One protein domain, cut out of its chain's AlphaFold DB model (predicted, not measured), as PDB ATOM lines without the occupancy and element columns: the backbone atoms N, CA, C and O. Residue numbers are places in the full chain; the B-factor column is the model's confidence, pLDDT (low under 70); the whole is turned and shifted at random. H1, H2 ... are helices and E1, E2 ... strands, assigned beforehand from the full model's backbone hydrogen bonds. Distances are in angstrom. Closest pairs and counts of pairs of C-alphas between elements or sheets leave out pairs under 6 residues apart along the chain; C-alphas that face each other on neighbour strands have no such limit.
ATOM      1  N   LEU A  61      12.092  48.461 -25.723       83.12
ATOM      2  CA  LEU A  61      13.390  47.934 -26.151       83.12
ATOM      3  C   LEU A  61      13.472  46.425 -25.898       83.12
ATOM      4  O   LEU A  61      12.954  45.919 -24.905       83.12
ATOM      5  N   ILE A  62      14.098  45.684 -26.812       89.25
ATOM      6  CA  ILE A  62      14.190  44.219 -26.741       89.25
ATOM      7  C   ILE A  62      15.636  43.827 -26.454       89.25
ATOM      8  O   ILE A  62      16.536  44.174 -27.216       89.25
ATOM      9  N   ILE A  63      15.845  43.072 -25.374       89.81
ATOM     10  CA  ILE A  63      17.139  42.487 -25.018       89.81
ATOM     11  C   ILE A  63      17.058  40.981 -25.266       89.81
ATOM     12  O   ILE A  63      16.167  40.296 -24.758       89.81
ATOM     13  N   ASN A  64      17.996  40.462 -26.057       83.31
ATOM     14  CA  ASN A  64      18.133  39.032 -26.302       83.31
ATOM     15  C   ASN A  64      18.953  38.400 -25.177       83.31
ATOM     16  O   ASN A  64      20.175  38.522 -25.158       83.31
ATOM     17  N   HIS A  65      18.278  37.725 -24.248       79.12
ATOM     18  CA  HIS A  65      18.933  36.891 -23.241       79.12
ATOM     19  C   HIS A  65      19.171  35.490 -23.798       79.12
ATOM     20  O   HIS A  65      18.433  35.039 -24.672       79.12
ATOM     21  N   TYR A  66      20.140  34.774 -23.225       68.62
ATOM     22  CA  TYR A  66      20.496  33.399 -23.606       68.62
ATOM     23  C   TYR A  66      19.284  32.450 -23.705       68.62
ATOM     24  O   TYR A  66      19.214  31.629 -24.613       68.62
ATOM     25  N   ALA A  67      18.297  32.599 -22.813       61.91
ATOM     26  CA  ALA A  67      17.088  31.776 -22.810       61.91
ATOM     27  C   ALA A  67      15.968  32.267 -23.755       61.91
ATOM     28  O   ALA A  67      15.151  31.454 -24.180       61.91
ATOM     29  N   ARG A  68      15.869  33.583 -24.028       73.56
ATOM     30  CA  ARG A  68      14.858  34.208 -24.914       73.56
ATOM     31  C   ARG A  68      15.047  35.724 -25.061       73.56
ATOM     32  O   ARG A  68      15.571  36.392 -24.172       73.56
ATOM     33  N   SER A  69      14.481  36.290 -26.125       76.56
ATOM     34  CA  SER A  69      14.213  37.729 -26.232       76.56
ATOM     35  C   SER A  69      13.187  38.186 -25.189       76.56
ATOM     36  O   SER A  69      12.083  37.644 -25.122       76.56
ATOM     37  N   CYS A  70      13.524  39.215 -24.412       89.94
ATOM     38  CA  CYS A  70      12.619  39.892 -23.484       89.94
ATOM     39  C   CYS A  70      12.427  41.349 -23.924       89.94
ATOM     40  O   CYS A  70      13.400  42.051 -24.194       89.94
ATOM     41  N   ALA A  71      11.175  41.803 -23.978       86.62
ATOM     42  CA  ALA A  71      10.826  43.194 -24.254       86.62
ATOM     43  C   ALA A  71      10.623  43.960 -22.937       86.62
ATOM     44  O   ALA A  71       9.869  43.515 -22.072       86.62
ATOM     45  N   TYR A  72      11.271  45.114 -22.815       81.81
ATOM     46  CA  TYR A  72      11.219  46.020 -21.671       81.81
ATOM     47  C   TYR A  72      10.557  47.327 -22.108       81.81
ATOM     48  O   TYR A  72      10.913  47.865 -23.153       81.81
ATOM     49  N   ASP A  73       9.612  47.846 -21.325       86.62
ATOM     50  CA  ASP A  73       9.085  49.203 -21.517       86.62
ATOM     51  C   ASP A  73       9.933  50.167 -20.675       86.62
ATOM     52  O   ASP A  73       9.974  50.049 -19.452       86.62
ATOM     53  N   ALA A  74      10.629  51.096 -21.330       80.56
ATOM     54  CA  ALA A  74      11.498  52.089 -20.703       80.56
ATOM     55  C   ALA A  74      10.724  53.270 -20.081       80.56
ATOM     56  O   ALA A  74      11.327  54.185 -19.514       80.56
ATOM     57  N   ARG A  75       9.386  53.279 -20.176       76.12
ATOM     58  CA  ARG A  75       8.544  54.259 -19.471       76.12
ATOM     59  C   ARG A  75       8.768  54.184 -17.975       76.12
ATOM     60  O   ARG A  75       8.679  53.106 -17.386       76.12
ATOM     61  N   ASN A  76       9.002  55.350 -17.379       60.75
ATOM     62  CA  ASN A  76       9.182  55.502 -15.944       60.75
ATOM     63  C   ASN A  76      10.348  54.637 -15.416       60.75
ATOM     64  O   ASN A  76      10.360  54.295 -14.242       60.75
ATOM     65  N   PHE A  77      11.311  54.244 -16.267       69.62
ATOM     66  CA  PHE A  77      12.426  53.385 -15.851       69.62
ATOM     67  C   PHE A  77      13.283  54.104 -14.806       69.62
ATOM     68  O   PHE A  77      13.472  53.579 -13.719       69.62
ATOM     69  N   VAL A  78      13.668  55.356 -15.083       59.56
ATOM     70  CA  VAL A  78      14.344  56.240 -14.116       59.56
ATOM     71  C   VAL A  78      13.471  56.456 -12.876       59.56
ATOM     72  O   VAL A  78      13.918  56.248 -11.762       59.56
ATOM     73  N   GLU A  79      12.196  56.799 -13.055       66.88
ATOM     74  CA  GLU A  79      11.257  57.085 -11.955       66.88
ATOM     75  C   GLU A  79      10.967  55.881 -11.037       66.88
ATOM     76  O   GLU A  79      10.483  56.074  -9.926       66.88
ATOM     77  N   ARG A  80      11.243  54.651 -11.488       61.94
ATOM     78  CA  ARG A  80      11.156  53.415 -10.689       61.94
ATOM     79  C   ARG A  80      12.473  53.017 -10.022       61.94
ATOM     80  O   ARG A  80      12.422  52.223  -9.092       61.94
ATOM     81  N   ASP A  81      13.599  53.529 -10.513       56.28
ATOM     82  CA  ASP A  81      14.958  53.296  -9.990       56.28
ATOM     83  C   ASP A  81      15.413  54.443  -9.055       56.28
ATOM     84  O   ASP A  81      16.468  54.381  -8.427       56.28
ATOM     85  N   LEU A  82      14.610  55.511  -8.948       55.31
ATOM     86  CA  LEU A  82      14.769  56.584  -7.968       55.31
ATOM     87  C   LEU A  82      14.208  56.156  -6.604       55.31
ATOM     88  O   LEU A  82      13.090  56.522  -6.234       55.31
ATOM     89  N   ASP A  83      15.011  55.423  -5.832       60.56
ATOM     90  CA  ASP A  83      14.732  55.180  -4.414       60.56
ATOM     91  C   ASP A  83      14.651  56.512  -3.645       60.56
ATOM     92  O   ASP A  83      15.632  57.254  -3.518       60.56
ATOM     93  N   VAL A  84      13.470  56.819  -3.097       66.12
ATOM     94  CA  VAL A  84      13.263  57.992  -2.238       66.12
ATOM     95  C   VAL A  84      13.875  57.709  -0.866       66.12
ATOM     96  O   VAL A  84      13.255  57.090  -0.001       66.12
ATOM     97  N   LEU A  85      15.113  58.160  -0.667       70.38
ATOM     98  CA  LEU A  85      15.822  58.020   0.604       70.38
ATOM     99  C   LEU A  85      15.301  59.014   1.651       70.38
ATOM    100  O   LEU A  85      15.137  60.202   1.377       70.38
ATOM    101  N   ASP A  86      15.100  58.538   2.881       77.31
ATOM    102  CA  ASP A  86      14.655  59.376   3.998       77.31
ATOM    103  C   ASP A  86      15.714  60.458   4.344       77.31
ATOM    104  O   ASP A  86      16.898  60.119   4.488       77.31
ATOM    105  N   PRO A  87      15.329  61.743   4.537       72.56
ATOM    106  CA  PRO A  87      16.218  62.804   5.031       72.56
ATOM    107  C   PRO A  87      17.099  62.396   6.216       72.56
ATOM    108  O   PRO A  87      18.293  62.712   6.263       72.56
ATOM    109  N   ALA A  88      16.496  61.736   7.204       74.38
ATOM    110  CA  ALA A  88      17.144  61.327   8.435       74.38
ATOM    111  C   ALA A  88      18.162  60.216   8.167       74.38
ATOM    112  O   ALA A  88      19.262  60.260   8.714       74.38
ATOM    113  N   LEU A  89      17.846  59.283   7.262       79.69
ATOM    114  CA  LEU A  89      18.759  58.221   6.847       79.69
ATOM    115  C   LEU A  89      19.973  58.787   6.096       79.69
ATOM    116  O   LEU A  89      21.104  58.446   6.429       79.69
ATOM    117  N   VAL A  90      19.774  59.709   5.146       83.94
ATOM    118  CA  VAL A  90      20.888  60.375   4.436       83.94
ATOM    119  C   VAL A  90      21.761  61.178   5.406       83.94
ATOM    120  O   VAL A  90      22.987  61.168   5.294       83.94
ATOM    121  N   THR A  91      21.154  61.846   6.390       83.44
ATOM    122  CA  THR A  91      21.886  62.600   7.423       83.44
ATOM    123  C   THR A  91      22.691  61.671   8.339       83.44
ATOM    124  O   THR A  91      23.854  61.950   8.622       83.44
ATOM    125  N   LEU A  92      22.114  60.535   8.741       89.19
ATOM    126  CA  LEU A  92      22.780  59.507   9.543       89.19
ATOM    127  C   LEU A  92      23.946  58.857   8.782       89.19
ATOM    128  O   LEU A  92      25.024  58.689   9.344       89.19
ATOM    129  N   LEU A  93      23.774  58.550   7.492       85.69
ATOM    130  CA  LEU A  93      24.822  57.949   6.658       85.69
ATOM    131  C   LEU A  93      25.969  58.926   6.347       85.69
ATOM    132  O   LEU A  93      27.122  58.504   6.278       85.69
ATOM    133  N   ARG A  94      25.693  60.237   6.250       89.62
ATOM    134  CA  ARG A  94      26.731  61.290   6.229       89.62
ATOM    135  C   ARG A  94      27.512  61.386   7.538       89.62
ATOM    136  O   ARG A  94      28.700  61.677   7.504       89.62
ATOM    137  N   ALA A  95      26.849  61.138   8.666       88.62
ATOM    138  CA  ALA A  95      27.450  61.121   9.998       88.62
ATOM    139  C   ALA A  95      28.090  59.766  10.372       88.62
ATOM    140  O   ALA A  95      28.522  59.589  11.512       88.62
ATOM    141  N   SER A  96      28.157  58.807   9.439       92.44
ATOM    142  CA  SER A  96      28.796  57.511   9.669       92.44
ATOM    143  C   SER A  96      30.287  57.667   9.982       92.44
ATOM    144  O   SER A  96      31.003  58.388   9.286       92.44
ATOM    145  N   GLY A  97      30.773  56.939  10.993       85.62
ATOM    146  CA  GLY A  97      32.207  56.856  11.304       85.62
ATOM    147  C   GLY A  97      33.029  56.154  10.215       85.62
ATOM    148  O   GLY A  97      34.243  56.336  10.143       85.62
ATOM    149  N   GLU A  98      32.374  55.392   9.335       87.88
ATOM    150  CA  GLU A  98      33.010  54.736   8.196       87.88
ATOM    151  C   GLU A  98      33.234  55.729   7.050       87.88
ATOM    152  O   GLU A  98      32.313  56.087   6.306       87.88
ATOM    153  N   LEU A  99      34.494  56.140   6.874       84.25
ATOM    154  CA  LEU A  99      34.916  57.132   5.881       84.25
ATOM    155  C   LEU A  99      34.412  56.863   4.442       84.25
ATOM    156  O   LEU A  99      34.075  57.836   3.760       84.25
ATOM    157  N   PRO A 100      34.327  55.607   3.938       78.62
ATOM    158  CA  PRO A 100      33.765  55.331   2.614       78.62
ATOM    159  C   PRO A 100      32.272  55.664   2.517       78.62
ATOM    160  O   PRO A 100      31.838  56.220   1.510       78.62
ATOM    161  N   ILE A 101      31.498  55.375   3.569       79.75
ATOM    162  CA  ILE A 101      30.052  55.633   3.624       79.75
ATOM    163  C   ILE A 101      29.813  57.142   3.708       79.75
ATOM    164  O   ILE A 101      29.097  57.698   2.875       79.75
ATOM    165  N   ALA A 102      30.498  57.827   4.628       87.44
ATOM    166  CA  ALA A 102      30.418  59.280   4.745       87.44
ATOM    167  C   ALA A 102      30.778  59.984   3.422       87.44
ATOM    168  O   ALA A 102      30.058  60.884   2.989       87.44
ATOM    169  N   LYS A 103      31.838  59.543   2.721       85.69
ATOM    170  CA  LYS A 103      32.219  60.086   1.402       85.69
ATOM    171  C   LYS A 103      31.172  59.823   0.318       85.69
ATOM    172  O   LYS A 103      30.868  60.742  -0.438       85.69
ATOM    173  N   LEU A 104      30.604  58.615   0.256       82.62
ATOM    174  CA  LEU A 104      29.581  58.251  -0.732       82.62
ATOM    175  C   LEU A 104      28.346  59.162  -0.622       82.62
ATOM    176  O   LEU A 104      27.911  59.741  -1.616       82.62
ATOM    177  N   PHE A 105      27.838  59.367   0.596       84.44
ATOM    178  CA  PHE A 105      26.654  60.200   0.846       84.44
ATOM    179  C   PHE A 105      26.950  61.712   0.920       84.44
ATOM    180  O   PHE A 105      26.020  62.523   0.913       84.44
ATOM    181  N   SER A 106      28.224  62.118   0.933       81.88
ATOM    182  CA  SER A 106      28.654  63.525   0.816       81.88
ATOM    183  C   SER A 106      28.809  64.011  -0.634       81.88
ATOM    184  O   SER A 106      29.110  65.181  -0.858       81.88
ATOM    185  N   CYS A 107      28.610  63.140  -1.629       75.75
ATOM    186  CA  CYS A 107      28.699  63.507  -3.042       75.75
ATOM    187  C   CYS A 107      27.584  64.500  -3.456       75.75
ATOM    188  O   CYS A 107      26.425  64.272  -3.098       75.75
ATOM    189  N   PRO A 108      27.870  65.540  -4.271       57.75
ATOM    190  CA  PRO A 108      26.854  66.466  -4.786       57.75
ATOM    191  C   PRO A 108      25.726  65.821  -5.608       57.75
ATOM    192  O   PRO A 108      24.665  66.420  -5.730       57.75
ATOM    193  N   ALA A 109      25.908  64.608  -6.142       59.50
ATOM    194  CA  ALA A 109      24.829  63.857  -6.799       59.50
ATOM    195  C   ALA A 109      23.719  63.414  -5.817       59.50
ATOM    196  O   ALA A 109      22.578  63.190  -6.217       59.50
ATOM    197  N   VAL A 110      24.034  63.350  -4.517       64.69
ATOM    198  CA  VAL A 110      23.088  63.136  -3.407       64.69
ATOM    199  C   VAL A 110      22.641  64.503  -2.850       64.69
ATOM    200  O   VAL A 110      22.643  64.752  -1.639       64.69
ATOM    201  N   ALA A 111      22.323  65.456  -3.732       50.50
ATOM    202  CA  ALA A 111      21.913  66.801  -3.338       50.50
ATOM    203  C   ALA A 111      20.509  66.803  -2.718       50.50
ATOM    204  O   ALA A 111      19.507  66.519  -3.366       50.50
ATOM    205  N   ALA A 112      20.431  67.223  -1.459       50.56
ATOM    206  CA  ALA A 112      19.170  67.533  -0.805       50.56
ATOM    207  C   ALA A 112      18.648  68.900  -1.286       50.56
ATOM    208  O   ALA A 112      19.047  69.930  -0.742       50.56
ATOM    209  N   GLN A 113      17.756  68.923  -2.277       45.47
ATOM    210  CA  GLN A 113      16.947  70.109  -2.579       45.47
ATOM    211  C   GLN A 113      15.540  69.938  -2.005       45.47
ATOM    212  O   GLN A 113      14.754  69.134  -2.493       45.47
ATOM    213  N   SER A 114      15.209  70.716  -0.972       43.19
ATOM    214  CA  SER A 114      13.830  70.847  -0.495       43.19
ATOM    215  C   SER A 114      13.103  71.913  -1.314       43.19
ATOM    216  O   SER A 114      13.475  73.088  -1.251       43.19
ATOM    217  N   HIS A 115      12.047  71.539  -2.031       39.41
ATOM    218  CA  HIS A 115      11.147  72.510  -2.651       39.41
ATOM    219  C   HIS A 115      10.124  73.021  -1.622       39.41
ATOM    220  O   HIS A 115       9.378  72.208  -1.081       39.41
TER     221      HIS A 115
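Overview. This is residues 61 to 115 of the 722 residues of an uncharacterized protein of Exidia glandulosa HHB12029 (UniProt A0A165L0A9). Two small hairpins sit far apart at opposite ends of a thin bridge: a two-stranded hairpin, E1 and E2, at one end, and a helical hairpin, H2 and H3, at the other. The bridge between them includes residues 75 to 84, which stand free and hold the short helix H1; a tail without a named element follows H3. The printed part has 55 residues with two named strands and three named helices, in the order E1, E2, H1, H2, H3; the sheet, E1 - E2, is antiparallel and the class is mixed, helices and strands. The whole is extended, with a radius of gyration of the C-alphas of 17.3 A, and spans 46 by 29 by 16 A.

Arrangement. E1, residues 61 to 65, and E2, residues 68 to 73, form an antiparallel hairpin, their directions at 153 degrees. N 63 and O 70 are within hydrogen-bond range at 2.9 A, as are N 72 and O 61 at 2.8 A. H1, residues 77 to 81, is apart from E1 and touches no helix. H2, residues 87 to 94, and H3, residues 99 to 105, touch and form a helical hairpin; their closest C-alphas, those of Arg 94 and Ala 102, are 4.5 A apart. They run opposite ways at a shallow tilt of 32 degrees, only just short of steep. Both are apart from E1 and E2. In H1, H2 and H3 every O i to N i+4 pair is within hydrogen-bond range.

Along the chain. E1 begins at C-alpha 61 (13.390, 47.934, -26.151) and is 12.7 A long; E2 is 16.4 A long. H1 measures 6.4 A and H2 10.7 A. H3, 10.2 A long, ends at C-alpha 105 (26.654, 60.200, 0.846).

Size, cuts and confidence. The two C-alphas farthest apart, those of Arg 68 and Gly 97, are 46.1 A apart. The printed part has no cut, and the four links between named elements are tight. Residues 66 to 67, 76 to 84 and 108 to 115 have pLDDT under 70; the mean of the printed part is 74.1.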